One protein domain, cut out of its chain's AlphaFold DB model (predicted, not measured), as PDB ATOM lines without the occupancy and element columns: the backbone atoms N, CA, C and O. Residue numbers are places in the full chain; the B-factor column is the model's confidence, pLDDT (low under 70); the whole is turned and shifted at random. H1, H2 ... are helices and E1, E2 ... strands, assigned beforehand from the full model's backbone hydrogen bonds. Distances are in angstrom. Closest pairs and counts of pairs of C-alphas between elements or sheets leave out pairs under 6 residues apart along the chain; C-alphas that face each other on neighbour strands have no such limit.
ATOM      1  N   CYS A  92      23.011 -35.661  -9.774       96.88
ATOM      2  CA  CYS A  92      23.068 -37.115  -9.893       96.88
ATOM      3  C   CYS A  92      24.521 -37.646  -9.902       96.88
ATOM      4  O   CYS A  92      24.885 -38.508 -10.702       96.88
ATOM      5  N   VAL A  93      25.359 -37.147  -8.984       95.12
ATOM      6  CA  VAL A  93      26.803 -37.430  -8.879       95.12
ATOM      7  C   VAL A  93      27.250 -37.627  -7.418       95.12
ATOM      8  O   VAL A  93      26.526 -37.287  -6.480       95.12
ATOM      9  N   GLY A  94      28.469 -38.133  -7.204       94.38
ATOM     10  CA  GLY A  94      29.048 -38.384  -5.871       94.38
ATOM     11  C   GLY A  94      28.689 -39.756  -5.287       94.38
ATOM     12  O   GLY A  94      28.217 -40.634  -6.015       94.38
ATOM     13  N   ARG A  95      28.924 -39.961  -3.981       94.12
ATOM     14  CA  ARG A  95      28.611 -41.234  -3.296       94.12
ATOM     15  C   ARG A  95      27.112 -41.463  -3.221       94.12
ATOM     16  O   ARG A  95      26.659 -42.591  -3.409       94.12
ATOM     17  N   GLN A  96      26.353 -40.395  -2.988       96.38
ATOM     18  CA  GLN A  96      24.900 -40.415  -2.995       96.38
ATOM     19  C   GLN A  96      24.349 -39.499  -4.094       96.38
ATOM     20  O   GLN A  96      24.044 -38.330  -3.846       96.38
ATOM     21  N   PRO A  97      24.173 -40.036  -5.313       96.56
ATOM     22  CA  PRO A  97      23.473 -39.345  -6.386       96.56
ATOM     23  C   PRO A  97      22.036 -38.991  -5.985       96.56
ATOM     24  O   PRO A  97      21.316 -39.836  -5.433       96.56
ATOM     25  N   VAL A  98      21.599 -37.774  -6.312       97.88
ATOM     26  CA  VAL A  98      20.234 -37.298  -6.050       97.88
ATOM     27  C   VAL A  98      19.495 -37.113  -7.368       97.88
ATOM     28  O   VAL A  98      19.780 -36.196  -8.124       97.88
ATOM     29  N   ALA A  99      18.526 -37.991  -7.627       97.06
ATOM     30  CA  ALA A  99      17.631 -37.895  -8.783       97.06
ATOM     31  C   ALA A  99      16.255 -37.311  -8.432       97.06
ATOM     32  O   ALA A  99      15.486 -36.964  -9.320       97.06
ATOM     33  N   ASP A 100      15.921 -37.233  -7.142       97.50
ATOM     34  CA  ASP A 100      14.653 -36.710  -6.637       97.50
ATOM     35  C   ASP A 100      14.828 -36.276  -5.181       97.50
ATOM     36  O   ASP A 100      15.319 -37.044  -4.349       97.50
ATOM     37  N   ILE A 101      14.428 -35.047  -4.862       98.12
ATOM     38  CA  ILE A 101      14.517 -34.525  -3.497       98.12
ATOM     39  C   ILE A 101      13.392 -35.097  -2.634       98.12
ATOM     40  O   ILE A 101      13.640 -35.481  -1.492       98.12
ATOM     41  N   TRP A 102      12.172 -35.196  -3.164       96.81
ATOM     42  CA  TRP A 102      10.928 -35.317  -2.401       96.81
ATOM     43  C   TRP A 102      10.446 -36.751  -2.212       96.81
ATOM     44  O   TRP A 102       9.878 -37.066  -1.156       96.81
ATOM     45  N   GLN A 103      10.658 -37.602  -3.215       95.69
ATOM     46  CA  GLN A 103      10.149 -38.966  -3.250       95.69
ATOM     47  C   GLN A 103      10.830 -39.831  -2.184       95.69
ATOM     48  O   GLN A 103      12.056 -39.953  -2.132       95.69
ATOM     49  N   ILE A 104      10.022 -40.470  -1.339       95.38
ATOM     50  CA  ILE A 104      10.477 -41.416  -0.317       95.38
ATOM     51  C   ILE A 104       9.857 -42.773  -0.611       95.38
ATOM     52  O   ILE A 104       8.652 -42.886  -0.816       95.38
ATOM     53  N   TYR A 105      10.707 -43.791  -0.635       94.31
ATOM     54  CA  TYR A 105      10.320 -45.172  -0.877       94.31
ATOM     55  C   TYR A 105      10.400 -45.947   0.443       94.31
ATOM     56  O   TYR A 105      11.511 -46.075   0.958       94.31
ATOM     57  N   PRO A 106       9.276 -46.451   0.987       90.44
ATOM     58  CA  PRO A 106       9.191 -46.951   2.364       90.44
ATOM     59  C   PRO A 106      10.193 -48.044   2.739       90.44
ATOM     60  O   PRO A 106      10.530 -48.193   3.908       90.44
ATOM     61  N   SER A 107      10.647 -48.842   1.770       91.00
ATOM     62  CA  SER A 107      11.530 -49.982   2.026       91.00
ATOM     63  C   SER A 107      13.012 -49.681   1.781       91.00
ATOM     64  O   SER A 107      13.833 -50.598   1.802       91.00
ATOM     65  N   ARG A 108      13.393 -48.418   1.540       91.50
ATOM     66  CA  ARG A 108      14.805 -48.031   1.390       91.50
ATOM     67  C   ARG A 108      15.489 -47.806   2.741       91.50
ATOM     68  O   ARG A 108      14.880 -47.395   3.722       91.50
ATOM     69  N   GLN A 109      16.803 -48.019   2.759       92.94
ATOM     70  CA  GLN A 109      17.663 -47.789   3.923       92.94
ATOM     71  C   GLN A 109      17.968 -46.292   4.096       92.94
ATOM     72  O   GLN A 109      19.050 -45.812   3.761       92.94
ATOM     73  N   HIS A 110      16.991 -45.532   4.593       95.31
ATOM     74  CA  HIS A 110      17.046 -44.066   4.638       95.31
ATOM     75  C   HIS A 110      18.189 -43.495   5.477       95.31
ATOM     76  O   HIS A 110      18.742 -42.459   5.117       95.31
ATOM     77  N   LYS A 111      18.573 -44.150   6.576       95.75
ATOM     78  CA  LYS A 111      19.691 -43.669   7.394       95.75
ATOM     79  C   LYS A 111      21.057 -43.915   6.729       95.75
ATOM     80  O   LYS A 111      21.939 -43.068   6.835       95.75
ATOM     81  N   ALA A 112      21.205 -44.996   5.954       95.06
ATOM     82  CA  ALA A 112      22.395 -45.228   5.127       95.06
ATOM     83  C   ALA A 112      22.516 -44.189   3.994       95.06
ATOM     84  O   ALA A 112      23.603 -43.674   3.725       95.06
ATOM     85  N   GLU A 113      21.387 -43.844   3.365       96.19
ATOM     86  CA  GLU A 113      21.306 -42.755   2.383       96.19
ATOM     87  C   GLU A 113      21.681 -41.409   3.028       96.19
ATOM     88  O   GLU A 113      22.500 -40.670   2.487       96.19
ATOM     89  N   ALA A 114      21.144 -41.121   4.219       97.56
ATOM     90  CA  ALA A 114      21.436 -39.901   4.968       97.56
ATOM     91  C   ALA A 114      22.921 -39.784   5.357       97.56
ATOM     92  O   ALA A 114      23.506 -38.720   5.187       97.56
ATOM     93  N   TYR A 115      23.549 -40.874   5.810       97.44
ATOM     94  CA  TYR A 115      24.991 -40.909   6.077       97.44
ATOM     95  C   TYR A 115      25.816 -40.619   4.816       97.44
ATOM     96  O   TYR A 115      26.742 -39.812   4.850       97.44
ATOM     97  N   SER A 116      25.448 -41.228   3.685       97.06
ATOM     98  CA  SER A 116      26.167 -41.019   2.422       97.06
ATOM     99  C   SER A 116      26.019 -39.581   1.904       97.06
ATOM    100  O   SER A 116      26.979 -39.021   1.381       97.06
ATOM    101  N   LEU A 117      24.851 -38.951   2.103       98.31
ATOM    102  CA  LEU A 117      24.654 -37.518   1.833       98.31
ATOM    103  C   LEU A 117      25.492 -36.643   2.757       98.31
ATOM    104  O   LEU A 117      26.111 -35.700   2.280       98.31
ATOM    105  N   ALA A 118      25.515 -36.944   4.058       98.31
ATOM    106  CA  ALA A 118      26.297 -36.182   5.024       98.31
ATOM    107  C   ALA A 118      27.788 -36.190   4.663       98.31
ATOM    108  O   ALA A 118      28.416 -35.137   4.693       98.31
ATOM    109  N   LEU A 119      28.328 -37.340   4.241       98.06
ATOM    110  CA  LEU A 119      29.695 -37.433   3.725       98.06
ATOM    111  C   LEU A 119      29.915 -36.578   2.476       98.06
ATOM    112  O   LEU A 119      30.883 -35.828   2.427       98.06
ATOM    113  N   ASP A 120      29.033 -36.684   1.480       98.00
ATOM    114  CA  ASP A 120      29.171 -35.908   0.245       98.00
ATOM    115  C   ASP A 120      29.095 -34.394   0.502       98.00
ATOM    116  O   ASP A 120      29.832 -33.641  -0.123       98.00
ATOM    117  N   ILE A 121      28.226 -33.944   1.414       98.12
ATOM    118  CA  ILE A 121      28.115 -32.530   1.806       98.12
ATOM    119  C   ILE A 121      29.365 -32.090   2.577       98.12
ATOM    120  O   ILE A 121      29.904 -31.018   2.319       98.12
ATOM    121  N   ALA A 122      29.832 -32.908   3.522       97.69
ATOM    122  CA  ALA A 122      30.989 -32.592   4.350       97.69
ATOM    123  C   ALA A 122      32.285 -32.516   3.532       97.69
ATOM    124  O   ALA A 122      33.086 -31.611   3.758       97.69
ATOM    125  N   GLU A 123      32.469 -33.411   2.558       96.81
ATOM    126  CA  GLU A 123      33.651 -33.446   1.688       96.81
ATOM    127  C   GLU A 123      33.826 -32.147   0.891       96.81
ATOM    128  O   GLU A 123      34.942 -31.647   0.780       96.81
ATOM    129  N   GLN A 124      32.736 -31.540   0.404       94.25
ATOM    130  CA  GLN A 124      32.808 -30.267  -0.332       94.25
ATOM    131  C   GLN A 124      33.406 -29.127   0.504       94.25
ATOM    132  O   GLN A 124      33.942 -28.162  -0.034       94.25
ATOM    133  N   LEU A 125      33.311 -29.237   1.830       93.75
ATOM    134  CA  LEU A 125      33.736 -28.218   2.781       93.75
ATOM    135  C   LEU A 125      34.965 -28.667   3.590       93.75
ATOM    136  O   LEU A 125      35.409 -27.918   4.461       93.75
ATOM    137  N   GLY A 126      35.525 -29.855   3.324       95.19
ATOM    138  CA  GLY A 126      36.647 -30.433   4.069       95.19
ATOM    139  C   GLY A 126      36.304 -30.763   5.529       95.19
ATOM    140  O   GLY A 126      37.072 -30.409   6.430       95.19
ATOM    141  N   LEU A 127      35.109 -31.311   5.771       97.06
ATOM    142  CA  LEU A 127      34.560 -31.681   7.086       97.06
ATOM    143  C   LEU A 127      34.351 -33.200   7.240       97.06
ATOM    144  O   LEU A 127      33.813 -33.648   8.251       97.06
ATOM    145  N   GLU A 128      34.733 -34.005   6.249       96.12
ATOM    146  CA  GLU A 128      34.451 -35.441   6.172       96.12
ATOM    147  C   GLU A 128      34.993 -36.238   7.368       96.12
ATOM    148  O   GLU A 128      34.364 -37.195   7.813       96.12
ATOM    149  N   GLU A 129      36.116 -35.808   7.950       96.12
ATOM    150  CA  GLU A 129      36.731 -36.423   9.135       96.12
ATOM    151  C   GLU A 129      35.872 -36.309  10.407       96.12
ATOM    152  O   GLU A 129      35.964 -37.148  11.321       96.12
ATOM    153  N   LEU A 130      35.005 -35.290  10.441       97.56
ATOM    154  CA  LEU A 130      34.068 -35.028  11.525       97.56
ATOM    155  C   LEU A 130      32.773 -35.828  11.371       97.56
ATOM    156  O   LEU A 130      32.019 -35.915  12.333       97.56
ATOM    157  N   VAL A 131      32.506 -36.442  10.216       97.38
ATOM    158  CA  VAL A 131      31.337 -37.310  10.045       97.38
ATOM    159  C   VAL A 131      31.659 -38.685  10.623       97.38
ATOM    160  O   VAL A 131      32.467 -39.446  10.089       97.38
ATOM    161  N   GLU A 132      31.020 -39.031  11.734       96.38
ATOM    162  CA  GLU A 132      31.149 -40.346  12.344       96.38
ATOM    163  C   GLU A 132      30.071 -41.294  11.832       96.38
ATOM    164  O   GLU A 132      28.875 -41.008  11.894       96.38
ATOM    165  N   HIS A 133      30.514 -42.455  11.359       94.81
ATOM    166  CA  HIS A 133      29.634 -43.547  10.994       94.81
ATOM    167  C   HIS A 133      29.325 -44.413  12.209       94.81
ATOM    168  O   HIS A 133      30.232 -45.000  12.798       94.81
ATOM    169  N   ILE A 134      28.044 -44.545  12.541       91.12
ATOM    170  CA  ILE A 134      27.599 -45.371  13.656       91.12
ATOM    171  C   ILE A 134      26.826 -46.568  13.135       91.12
ATOM    172  O   ILE A 134      25.755 -46.423  12.545       91.12
ATOM    173  N   VAL A 135      27.360 -47.750  13.433       88.44
ATOM    174  CA  VAL A 135      26.743 -49.043  13.147       88.44
ATOM    175  C   VAL A 135      26.245 -49.634  14.460       88.44
ATOM    176  O   VAL A 135      27.038 -49.877  15.369       88.44
ATOM    177  N   LYS A 136      24.932 -49.850  14.574       83.00
ATOM    178  CA  LYS A 136      24.323 -50.612  15.680       83.00
ATOM    179  C   LYS A 136      23.977 -52.029  15.221       83.00
ATOM    180  O   LYS A 136      23.915 -52.281  14.022       83.00
ATOM    181  N   GLU A 137      23.762 -52.941  16.169       75.62
ATOM    182  CA  GLU A 137      23.282 -54.307  15.921       75.62
ATOM    183  C   GLU A 137      21.819 -54.449  16.390       75.62
ATOM    184  O   GLU A 137      21.532 -54.125  17.546       75.62
ATOM    185  N   PRO A 138      20.886 -54.930  15.538       79.25
ATOM    186  CA  PRO A 138      21.063 -55.292  14.124       79.25
ATOM    187  C   PRO A 138      21.471 -54.087  13.264       79.25
ATOM    188  O   PRO A 138      21.187 -52.958  13.649       79.25
ATOM    189  N   VAL A 139      22.139 -54.351  12.128       79.50
ATOM    190  CA  VAL A 139      22.792 -53.334  11.281       79.50
ATOM    191  C   VAL A 139      21.860 -52.156  11.000       79.50
ATOM    192  O   VAL A 139      20.943 -52.250  10.186       79.50
ATOM    193  N   ASP A 140      22.147 -51.044  11.667       80.56
ATOM    194  CA  ASP A 140      21.474 -49.763  11.499       80.56
ATOM    195  C   ASP A 140      22.544 -48.696  11.264       80.56
ATOM    196  O   ASP A 140      23.265 -48.299  12.184       80.56
ATOM    197  N   TYR A 141      22.700 -48.311   9.997       86.88
ATOM    198  CA  TYR A 141      23.643 -47.287   9.555       86.88
ATOM    199  C   TYR A 141      23.113 -45.933   9.999       86.88
ATOM    200  O   TYR A 141      22.035 -45.554   9.573       86.88
ATOM    201  N   SER A 142      23.841 -45.182  10.810       94.19
ATOM    202  CA  SER A 142      23.484 -43.809  11.179       94.19
ATOM    203  C   SER A 142      24.732 -42.940  11.208       94.19
ATOM    204  O   SER A 142      25.848 -43.447  11.114       94.19
ATOM    205  N   PHE A 143      24.555 -41.629  11.325       96.50
ATOM    206  CA  PHE A 143      25.685 -40.719  11.465       96.50
ATOM    207  C   PHE A 143      25.466 -39.702  12.573       96.50
ATOM    208  O   PHE A 143      24.320 -39.365  12.893       96.50
ATOM    209  N   GLN A 144      26.582 -39.217  13.108       96.56
ATOM    210  CA  GLN A 144      26.671 -38.049  13.978       96.56
ATOM    211  C   GLN A 144      27.894 -37.212  13.603       96.56
ATOM    212  O   GLN A 144      28.815 -37.710  12.953       96.56
ATOM    213  N   MET A 145      27.905 -35.948  14.014       96.50
ATOM    214  CA  MET A 145      29.081 -35.092  13.867       96.50
ATOM    215  C   MET A 145      29.947 -35.187  15.123       96.50
ATOM    216  O   MET A 145      29.462 -35.009  16.238       96.50
ATOM    217  N   LYS A 146      31.243 -35.452  14.954       96.94
ATOM    218  CA  LYS A 146      32.227 -35.390  16.038       96.94
ATOM    219  C   LYS A 146      32.417 -33.949  16.483       96.94
ATOM    220  O   LYS A 146      32.308 -33.020  15.683       96.94
ATOM    221  N   ILE A 147      32.774 -33.769  17.747       94.69
ATOM    222  CA  ILE A 147      33.220 -32.470  18.251       94.69
ATOM    223  C   ILE A 147      34.586 -32.173  17.612       94.69
ATOM    224  O   ILE A 147      35.473 -33.024  17.701       94.69
ATOM    225  N   PRO A 148      34.773 -31.022  16.946       93.38
ATOM    226  CA  PRO A 148      36.053 -30.687  16.342       93.38
ATOM    227  C   PRO A 148      37.091 -30.371  17.429       93.38
ATOM    228  O   PRO A 148      36.786 -29.712  18.423       93.38
ATOM    229  N   ASP A 149      38.340 -30.801  17.225       90.94
ATOM    230  CA  ASP A 149      39.441 -30.568  18.179       90.94
ATOM    231  C   ASP A 149      39.796 -29.079  18.336       90.94
ATOM    232  O   ASP A 149      40.393 -28.658  19.329       90.94
ATOM    233  N   LYS A 150      39.466 -28.281  17.318       90.25
ATOM    234  CA  LYS A 150      39.670 -26.835  17.262       90.25
ATOM    235  C   LYS A 150      38.412 -26.173  16.736       90.25
ATOM    236  O   LYS A 150      37.653 -26.769  15.977       90.25
ATOM    237  N   GLU A 151      38.225 -24.916  17.103       89.62
ATOM    238  CA  GLU A 151      37.119 -24.138  16.571       89.62
ATOM    239  C   GLU A 151      37.252 -23.964  15.048       89.62
ATOM    240  O   GLU A 151      38.345 -23.738  14.525       89.62
ATOM    241  N   LEU A 152      36.133 -24.091  14.332       92.25
ATOM    242  CA  LEU A 152      36.088 -23.887  12.888       92.25
ATOM    243  C   LEU A 152      36.149 -22.384  12.591       92.25
ATOM    244  O   LEU A 152      35.173 -21.674  12.801       92.25
ATOM    245  N   GLU A 153      37.297 -21.907  12.110       89.12
ATOM    246  CA  GLU A 153      37.514 -20.477  11.835       89.12
ATOM    247  C   GLU A 153      36.623 -19.951  10.698       89.12
ATOM    248  O   GLU A 153      36.112 -18.835  10.773       89.12
ATOM    249  N   ASP A 154      36.403 -20.765   9.663       91.88
ATOM    250  CA  ASP A 154      35.559 -20.407   8.523       91.88
ATOM    251  C   ASP A 154      34.063 -20.522   8.866       91.88
ATOM    252  O   ASP A 154      33.562 -21.576   9.266       91.88
ATOM    253  N   GLU A 155      33.330 -19.426   8.666       90.31
ATOM    254  CA  GLU A 155      31.900 -19.329   8.977       90.31
ATOM    255  C   GLU A 155      31.041 -20.298   8.156       90.31
ATOM    256  O   GLU A 155      30.033 -20.807   8.651       90.31
ATOM    257  N   THR A 156      31.428 -20.568   6.907       92.00
ATOM    258  CA  THR A 156      30.705 -21.478   6.004       92.00
ATOM    259  C   THR A 156      30.802 -22.905   6.525       92.00
ATOM    260  O   THR A 156      29.786 -23.574   6.714       92.00
ATOM    261  N   ARG A 157      32.024 -23.343   6.842       94.38
ATOM    262  CA  ARG A 157      32.319 -24.632   7.468       94.38
ATOM    263  C   ARG A 157      31.596 -24.775   8.799       94.38
ATOM    264  O   ARG A 157      30.987 -25.815   9.029       94.38
ATOM    265  N   ARG A 158      31.609 -23.739   9.646       94.00
ATOM    266  CA  ARG A 158      30.873 -23.734  10.921       94.00
ATOM    267  C   ARG A 158      29.366 -23.923  10.698       94.00
ATOM    268  O   ARG A 158      28.777 -24.811  11.301       94.00
ATOM    269  N   SER A 159      28.770 -23.175   9.768       94.12
ATOM    270  CA  SER A 159      27.332 -23.263   9.462       94.12
ATOM    271  C   SER A 159      26.927 -24.646   8.938       94.12
ATOM    272  O   SER A 159      25.913 -25.202   9.354       94.12
ATOM    273  N   ILE A 160      27.727 -25.234   8.040       95.62
ATOM    274  CA  ILE A 160      27.474 -26.582   7.510       95.62
ATOM    275  C   ILE A 160      27.684 -27.649   8.584       95.62
ATOM    276  O   ILE A 160      26.891 -28.584   8.671       95.62
ATOM    277  N   TYR A 161      28.700 -27.505   9.433       95.88
ATOM    278  CA  TYR A 161      28.904 -28.388  10.577       95.88
ATOM    279  C   TYR A 161      27.696 -28.375  11.525       95.88
ATOM    280  O   TYR A 161      27.185 -29.438  11.881       95.88
ATOM    281  N   GLU A 162      27.197 -27.194  11.893       94.75
ATOM    282  CA  GLU A 162      26.006 -27.042  12.739       94.75
ATOM    283  C   GLU A 162      24.761 -27.639  12.073       94.75
ATOM    284  O   GLU A 162      23.991 -28.357  12.714       94.75
ATOM    285  N   LEU A 163      24.591 -27.415  10.766       95.81
ATOM    286  CA  LEU A 163      23.498 -27.992   9.987       95.81
ATOM    287  C   LEU A 163      23.551 -29.522   9.979       95.81
ATOM    288  O   LEU A 163      22.543 -30.170  10.252       95.81
ATOM    289  N   LEU A 164      24.714 -30.113   9.693       96.62
ATOM    290  CA  LEU A 164      24.895 -31.566   9.695       96.62
ATOM    291  C   LEU A 164      24.730 -32.159  11.099       96.62
ATOM    292  O   LEU A 164      24.154 -33.236  11.231       96.62
ATOM    293  N   SER A 165      25.158 -31.441  12.141       95.75
ATOM    294  CA  SER A 165      24.940 -31.830  13.541       95.75
ATOM    295  C   SER A 165      23.449 -31.856  13.873       95.75
ATOM    296  O   SER A 165      22.949 -32.833  14.421       95.75
ATOM    297  N   MET A 166      22.694 -30.838  13.455       95.56
ATOM    298  CA  MET A 166      21.235 -30.791  13.610       95.56
ATOM    299  C   MET A 166      20.509 -31.859  12.776       95.56
ATOM    300  O   MET A 166      19.435 -32.319  13.170       95.56
ATOM    301  N   LEU A 167      21.079 -32.281  11.647       96.06
ATOM    302  CA  LEU A 167      20.528 -33.302  10.746       96.06
ATOM    303  C   LEU A 167      21.027 -34.725  11.033       96.06
ATOM    304  O   LEU A 167      20.730 -35.639  10.259       96.06
ATOM    305  N   GLN A 168      21.757 -34.937  12.126       96.00
ATOM    306  CA  GLN A 168      22.255 -36.257  12.487       96.00
ATOM    307  C   GLN A 168      21.133 -37.286  12.671       96.00
ATOM    308  O   GLN A 168      20.000 -36.971  13.034       96.00
ATOM    309  N   THR A 169      21.461 -38.550  12.410       95.81
ATOM    310  CA  THR A 169      20.489 -39.661  12.419       95.81
ATOM    311  C   THR A 169      20.756 -40.691  13.509       95.81
ATOM    312  O   THR A 169      19.978 -41.638  13.659       95.81
ATOM    313  N   HIS A 170      21.839 -40.519  14.271       94.25
ATOM    314  CA  HIS A 170      22.139 -41.352  15.429       94.25
ATOM    315  C   HIS A 170      21.121 -41.161  16.560       94.25
ATOM    316  O   HIS A 170      20.595 -42.145  17.089       94.25
ATOM    317  N   ASP A 171      20.832 -39.899  16.884       91.75
ATOM    318  CA  ASP A 171      19.789 -39.481  17.811       91.75
ATOM    319  C   ASP A 171      18.785 -38.590  17.073       91.75
ATOM    320  O   ASP A 171      19.038 -37.422  16.784       91.75
ATOM    321  N   LEU A 172      17.625 -39.162  16.752       92.44
ATOM    322  CA  LEU A 172      16.557 -38.461  16.040       92.44
ATOM    323  C   LEU A 172      15.781 -37.485  16.941       92.44
ATOM    324  O   LEU A 172      15.034 -36.660  16.411       92.44
ATOM    325  N   THR A 173      15.967 -37.554  18.264       89.31
ATOM    326  CA  THR A 173      15.363 -36.628  19.236       89.31
ATOM    327  C   THR A 173      16.191 -35.362  19.433       89.31
ATOM    328  O   THR A 173      15.676 -34.369  19.949       89.31
ATOM    329  N   TYR A 174      17.445 -35.370  18.971       83.62
ATOM    330  CA  TYR A 174      18.335 -34.219  19.019       83.62
ATOM    331  C   TYR A 174      17.711 -33.012  18.309       83.62
ATOM    332  O   TYR A 174      17.294 -33.094  17.147       83.62
ATOM    333  N   SER A 175      17.648 -31.893  19.030       78.00
ATOM    334  CA  SER A 175      16.945 -30.683  18.614       78.00
ATOM    335  C   SER A 175      17.706 -29.441  19.074       78.00
ATOM    336  O   SER A 175      17.278 -28.761  20.006       78.00
ATOM    337  N   ASP A 176      18.797 -29.129  18.382       82.75
ATOM    338  CA  ASP A 176      19.478 -27.841  18.505       82.75
ATOM    339  C   ASP A 176      19.107 -26.904  17.354       82.75
ATOM    340  O   ASP A 176      18.745 -27.325  16.249       82.75
ATOM    341  N   ALA A 177      19.171 -25.603  17.633       83.19
ATOM    342  CA  ALA A 177      18.971 -24.579  16.622       83.19
ATOM    343  C   ALA A 177      20.211 -24.477  15.729       83.19
ATOM    344  O   ALA A 177      21.338 -24.439  16.214       83.19
ATOM    345  N   CYS A 178      19.986 -24.373  14.423       85.88
ATOM    346  CA  CYS A 178      21.008 -24.042  13.441       85.88
ATOM    347  C   CYS A 178      20.585 -22.747  12.746       85.88
ATOM    348  O   CYS A 178      19.445 -22.633  12.282       85.88
ATOM    349  N   PHE A 179      21.488 -21.771  12.692       85.50
ATOM    350  CA  PHE A 179      21.255 -20.505  12.008       85.50
ATOM    351  C   PHE A 179      21.960 -20.536  10.658       85.50
ATOM    352  O   PHE A 179      23.181 -20.609  10.582       85.50
ATOM    353  N   LEU A 180      21.177 -20.480   9.582       85.75
ATOM    354  CA  LEU A 180      21.705 -20.434   8.225       85.75
ATOM    355  C   LEU A 180      21.665 -18.996   7.719       85.75
ATOM    356  O   LEU A 180      20.592 -18.405   7.597       85.75
ATOM    357  N   ASP A 181      22.836 -18.450   7.407       85.56
ATOM    358  CA  ASP A 181      22.939 -17.193   6.672       85.56
ATOM    359  C   ASP A 181      22.365 -17.385   5.260       85.56
ATOM    360  O   ASP A 181      22.712 -18.330   4.552       85.56
ATOM    361  N   THR A 182      21.507 -16.472   4.813       86.75
ATOM    362  CA  THR A 182      21.000 -16.468   3.437       86.75
ATOM    363  C   THR A 182      22.119 -16.417   2.399       86.75
ATOM    364  O   THR A 182      21.973 -17.023   1.341       86.75
ATOM    365  N   ALA A 183      23.257 -15.784   2.711       88.88
ATOM    366  CA  ALA A 183      24.410 -15.760   1.816       88.88
ATOM    367  C   ALA A 183      25.030 -17.152   1.603       88.88
ATOM    368  O   ALA A 183      25.670 -17.382   0.578       88.88
ATOM    369  N   LEU A 184      24.819 -18.094   2.533       90.44
ATOM    370  CA  LEU A 184      25.219 -19.488   2.356       90.44
ATOM    371  C   LEU A 184      24.479 -20.109   1.169       90.44
ATOM    372  O   LEU A 184      25.118 -20.667   0.289       90.44
ATOM    373  N   LEU A 185      23.149 -19.985   1.154       90.69
ATOM    374  CA  LEU A 185      22.265 -20.718   0.241       90.69
ATOM    375  C   LEU A 185      21.960 -19.966  -1.059       90.69
ATOM    376  O   LEU A 185      21.787 -20.591  -2.097       90.69
ATOM    377  N   LEU A 186      21.824 -18.642  -0.986       90.94
ATOM    378  CA  LEU A 186      21.321 -17.797  -2.074       90.94
ATOM    379  C   LEU A 186      22.349 -16.767  -2.552       90.94
ATOM    380  O   LEU A 186      22.148 -16.143  -3.590       90.94
ATOM    381  N   GLY A 187      23.425 -16.564  -1.792       90.25
ATOM    382  CA  GLY A 187      24.337 -15.449  -2.011       90.25
ATOM    383  C   GLY A 187      23.687 -14.105  -1.669       90.25
ATOM    384  O   GLY A 187      22.819 -13.999  -0.799       90.25
ATOM    385  N   SER A 188      24.135 -13.054  -2.343       86.62
ATOM    386  CA  SER A 188      23.581 -11.706  -2.256       86.62
ATOM    387  C   SER A 188      23.561 -11.052  -3.638       86.62
ATOM    388  O   SER A 188      24.030 -11.623  -4.617       86.62
ATOM    389  N   ALA A 189      23.064  -9.815  -3.728       86.00
ATOM    390  CA  ALA A 189      23.120  -9.050  -4.976       86.00
ATOM    391  C   ALA A 189      24.556  -8.852  -5.513       86.00
ATOM    392  O   ALA A 189      24.732  -8.572  -6.693       86.00
ATOM    393  N   GLU A 190      25.572  -8.989  -4.653       88.56
ATOM    394  CA  GLU A 190      26.980  -8.724  -4.975       88.56
ATOM    395  C   GLU A 190      27.881  -9.962  -4.843       88.56
ATOM    396  O   GLU A 190      29.076  -9.883  -5.130       88.56
ATOM    397  N   ARG A 191      27.354 -11.095  -4.361       86.94
ATOM    398  CA  ARG A 191      28.139 -12.304  -4.080       86.94
ATOM    399  C   ARG A 191      27.367 -13.549  -4.476       86.94
ATOM    400  O   ARG A 191      26.185 -13.666  -4.171       86.94
ATOM    401  N   GLU A 192      28.058 -14.495  -5.092       90.94
ATOM    402  CA  GLU A 192      27.503 -15.821  -5.354       90.94
ATOM    403  C   GLU A 192      27.221 -16.579  -4.040       90.94
ATOM    404  O   GLU A 192      27.790 -16.237  -2.992       90.94
ATOM    405  N   PRO A 193      26.332 -17.590  -4.067       93.56
ATOM    406  CA  PRO A 193      26.145 -18.501  -2.944       93.56
ATOM    407  C   PRO A 193      27.466 -19.145  -2.513       93.56
ATOM    408  O   PRO A 193      28.327 -19.450  -3.337       93.56
ATOM    409  N   LYS A 194      27.627 -19.384  -1.208       93.31
ATOM    410  CA  LYS A 194      28.840 -20.030  -0.673       93.31
ATOM    411  C   LYS A 194      28.873 -21.547  -0.909       93.31
ATOM    412  O   LYS A 194      29.922 -22.155  -0.716       93.31
ATOM    413  N   ILE A 195      27.748 -22.156  -1.284       94.75
ATOM    414  CA  ILE A 195      27.661 -23.564  -1.690       94.75
ATOM    415  C   ILE A 195      27.144 -23.665  -3.122       94.75
ATOM    416  O   ILE A 195      26.354 -22.830  -3.556       94.75
ATOM    417  N   ASP A 196      27.564 -24.702  -3.838       94.94
ATOM    418  CA  ASP A 196      27.070 -24.967  -5.185       94.94
ATOM    419  C   ASP A 196      25.678 -25.627  -5.181       94.94
ATOM    420  O   ASP A 196      25.196 -26.149  -4.166       94.94
ATOM    421  N   ASP A 197      25.029 -25.635  -6.350       96.31
ATOM    422  CA  ASP A 197      23.694 -26.218  -6.516       96.31
ATOM    423  C   ASP A 197      23.669 -27.710  -6.152       96.31
ATOM    424  O   ASP A 197      22.686 -28.211  -5.600       96.31
ATOM    425  N   THR A 198      24.756 -28.440  -6.425       97.25
ATOM    426  CA  THR A 198      24.877 -29.866  -6.090       97.25
ATOM    427  C   THR A 198      24.775 -30.082  -4.582       97.25
ATOM    428  O   THR A 198      24.000 -30.924  -4.117       97.25
ATOM    429  N   THR A 199      25.528 -29.306  -3.806       96.81
ATOM    430  CA  THR A 199      25.525 -29.348  -2.342       96.81
ATOM    431  C   THR A 199      24.170 -28.917  -1.800       96.81
ATOM    432  O   THR A 199      23.623 -29.587  -0.921       96.81
ATOM    433  N   LEU A 200      23.575 -27.863  -2.365       96.94
ATOM    434  CA  LEU A 200      22.246 -27.385  -1.988       96.94
ATOM    435  C   LEU A 200      21.172 -28.473  -2.160       96.94
ATOM    436  O   LEU A 200      20.396 -28.744  -1.238       96.94
ATOM    437  N   VAL A 201      21.153 -29.157  -3.307       98.19
ATOM    438  CA  VAL A 201      20.222 -30.266  -3.569       98.19
ATOM    439  C   VAL A 201      20.432 -31.413  -2.580       98.19
ATOM    440  O   VAL A 201      19.457 -31.961  -2.054       98.19
ATOM    441  N   LYS A 202      21.687 -31.765  -2.280       98.44
ATOM    442  CA  LYS A 202      22.004 -32.813  -1.298       98.44
ATOM    443  C   LYS A 202      21.554 -32.435   0.110       98.44
ATOM    444  O   LYS A 202      20.996 -33.285   0.805       98.44
ATOM    445  N   ILE A 203      21.698 -31.168   0.505       97.88
ATOM    446  CA  ILE A 203      21.167 -30.642   1.768       97.88
ATOM    447  C   ILE A 203      19.644 -30.793   1.812       97.88
ATOM    448  O   ILE A 203      19.112 -31.339   2.779       97.88
ATOM    449  N   PHE A 204      18.923 -30.383   0.764       98.06
ATOM    450  CA  PHE A 204      17.465 -30.536   0.734       98.06
ATOM    451  C   PHE A 204      17.028 -31.998   0.775       98.06
ATOM    452  O   PHE A 204      16.082 -32.337   1.494       98.06
ATOM    453  N   ARG A 205      17.739 -32.882   0.070       98.38
ATOM    454  CA  ARG A 205      17.486 -34.321   0.137       98.38
ATOM    455  C   ARG A 205      17.704 -34.863   1.551       98.38
ATOM    456  O   ARG A 205      16.854 -35.600   2.054       98.38
ATOM    457  N   LEU A 206      18.789 -34.467   2.215       98.44
ATOM    458  CA  LEU A 206      19.083 -34.873   3.589       98.44
ATOM    459  C   LEU A 206      18.003 -34.380   4.559       98.44
ATOM    460  O   LEU A 206      17.462 -35.177   5.324       98.44
ATOM    461  N   ILE A 207      17.604 -33.106   4.474       97.50
ATOM    462  CA  ILE A 207      16.496 -32.547   5.263       97.50
ATOM    463  C   ILE A 207      15.221 -33.371   5.050       97.50
ATOM    464  O   ILE A 207      14.536 -33.727   6.014       97.50
ATOM    465  N   ARG A 208      14.892 -33.712   3.797       98.06
ATOM    466  CA  ARG A 208      13.700 -34.504   3.474       98.06
ATOM    467  C   ARG A 208      13.726 -35.892   4.120       98.06
ATOM    468  O   ARG A 208      12.678 -36.334   4.609       98.06
ATOM    469  N   LEU A 209      14.882 -36.557   4.124       97.56
ATOM    470  CA  LEU A 209      15.085 -37.865   4.754       97.56
ATOM    471  C   LEU A 209      14.995 -37.778   6.276       97.56
ATOM    472  O   LEU A 209      14.244 -38.536   6.884       97.56
ATOM    473  N   VAL A 210      15.692 -36.826   6.896       96.69
ATOM    474  CA  VAL A 210      15.690 -36.647   8.356       96.69
ATOM    475  C   VAL A 210      14.284 -36.336   8.862       96.69
ATOM    476  O   VAL A 210      13.844 -36.914   9.851       96.69
ATOM    477  N   ARG A 211      13.518 -35.502   8.145       96.00
ATOM    478  CA  ARG A 211      12.099 -35.261   8.458       96.00
ATOM    479  C   ARG A 211      11.260 -36.537   8.407       96.00
ATOM    480  O   ARG A 211      10.389 -36.714   9.249       96.00
ATOM    481  N   HIS A 212      11.498 -37.402   7.420       96.50
ATOM    482  CA  HIS A 212      10.800 -38.685   7.329       96.50
ATOM    483  C   HIS A 212      11.157 -39.604   8.500       96.50
ATOM    484  O   HIS A 212      10.262 -40.161   9.123       96.50
ATOM    485  N   LEU A 213      12.448 -39.706   8.824       95.19
ATOM    486  CA  LEU A 213      12.953 -40.523   9.926       95.19
ATOM    487  C   LEU A 213      12.405 -40.060  11.278       95.19
ATOM    488  O   LEU A 213      11.928 -40.883  12.050       95.19
ATOM    489  N   ARG A 214      12.414 -38.750  11.544       95.25
ATOM    490  CA  ARG A 214      11.871 -38.167  12.782       95.25
ATOM    491  C   ARG A 214      10.367 -38.384  12.944       95.25
ATOM    492  O   ARG A 214       9.906 -38.499  14.066       95.25
ATOM    493  N   ALA A 215       9.608 -38.448  11.851       93.88
ATOM    494  CA  ALA A 215       8.167 -38.710  11.909       93.88
ATOM    495  C   ALA A 215       7.821 -40.173  12.249       93.88
ATOM    496  O   ALA A 215       6.660 -40.470  12.513       93.88
ATOM    497  N   ALA A 216       8.803 -41.077  12.189       88.06
ATOM    498  CA  ALA A 216       8.650 -42.489  12.527       88.06
ATOM    499  C   ALA A 216       9.097 -42.826  13.966       88.06
ATOM    500  O   ALA A 216       9.028 -43.993  14.351       88.06
ATOM    501  N   VAL A 217       9.577 -41.828  14.721       83.38
ATOM    502  CA  VAL A 217       9.934 -41.914  16.150       83.38
ATOM    503  C   VAL A 217       8.737 -41.497  16.990       83.38
ATOM    504  O   VAL A 217       8.460 -42.206  17.981       83.38
TER     505      VAL A 217
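This is residues 92 to 217 of the 217 residues of an uncharacterized protein of Muribacter muris (UniProt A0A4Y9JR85). Two long helices, H1 and H4, pack side by side and run opposite ways; the strand hairpin E1-E2 packs on H1 away from H4, and H2 meets the hairpin's open end. Short H3 lies at one end, far from the hairpin, reached by the long link of residues 167 to 181, which runs back along the body from the end of H2. The 126 printed residues hold four named helices and two named strands, in the order H1 E1 E2 H2 H3 H4; the sheet, E1 - E2, is antiparallel. Under half of the residues are in named elements, mostly helix. The whole is compact, with a radius of gyration of the C-alphas of 14.4 A and spans of 49 by 34 by 25 A.

After residues 92 to 109, with no named element, comes H1, residues 110 to 124. The hairpin of E1, residues 131 to 136, and E2, residues 140 to 145, is antiparallel at 150 degrees; N 134 and O 142 are within hydrogen-bond range at 2.8 A. The closest C-alphas of H1 and E2 are those of Ala 112 and Tyr 141, 5.0 A apart. H2, residues 155 to 166, only just touches H1, with 3 pairs of C-alphas within 8 A, the closest Ala 118 and Leu 164 at 6.7 A. The closest C-alphas of E2 and H2 are those of Met 145 and Ser 165, 5.3 A apart. H3, residues 182 to 185, is close to but not clearly touching H2; the closest C-alphas, of Thr 156 and Leu 184, are 6.9 A apart. H4, residues 197 to 214, touches H1, closest at the C-alphas of Ala 114 and Leu 206, 5.7 A, at a shallow tilt of 30 degrees, opposite ways. Each O i to N i+4 pair is within hydrogen-bond range in H2 and H4, and 10 of 11 in H1; H3 is too short for one.

H1 begins at C-alpha 110 (17.046, -44.066, 4.638) and is 21.5 A long; E1 is 16.1 A, E2 16.7 A, H2 16.3 A and H3 5.5 A. H4, 25.6 A, ends at C-alpha 214 (11.871, -38.167, 12.782).

The C-alphas farthest apart, of Pro 138 and Glu 190, are 50.7 A apart. The printed part has no cut; the links H2 to H3 and H3 to H4 are long. No printed residue is under pLDDT 70.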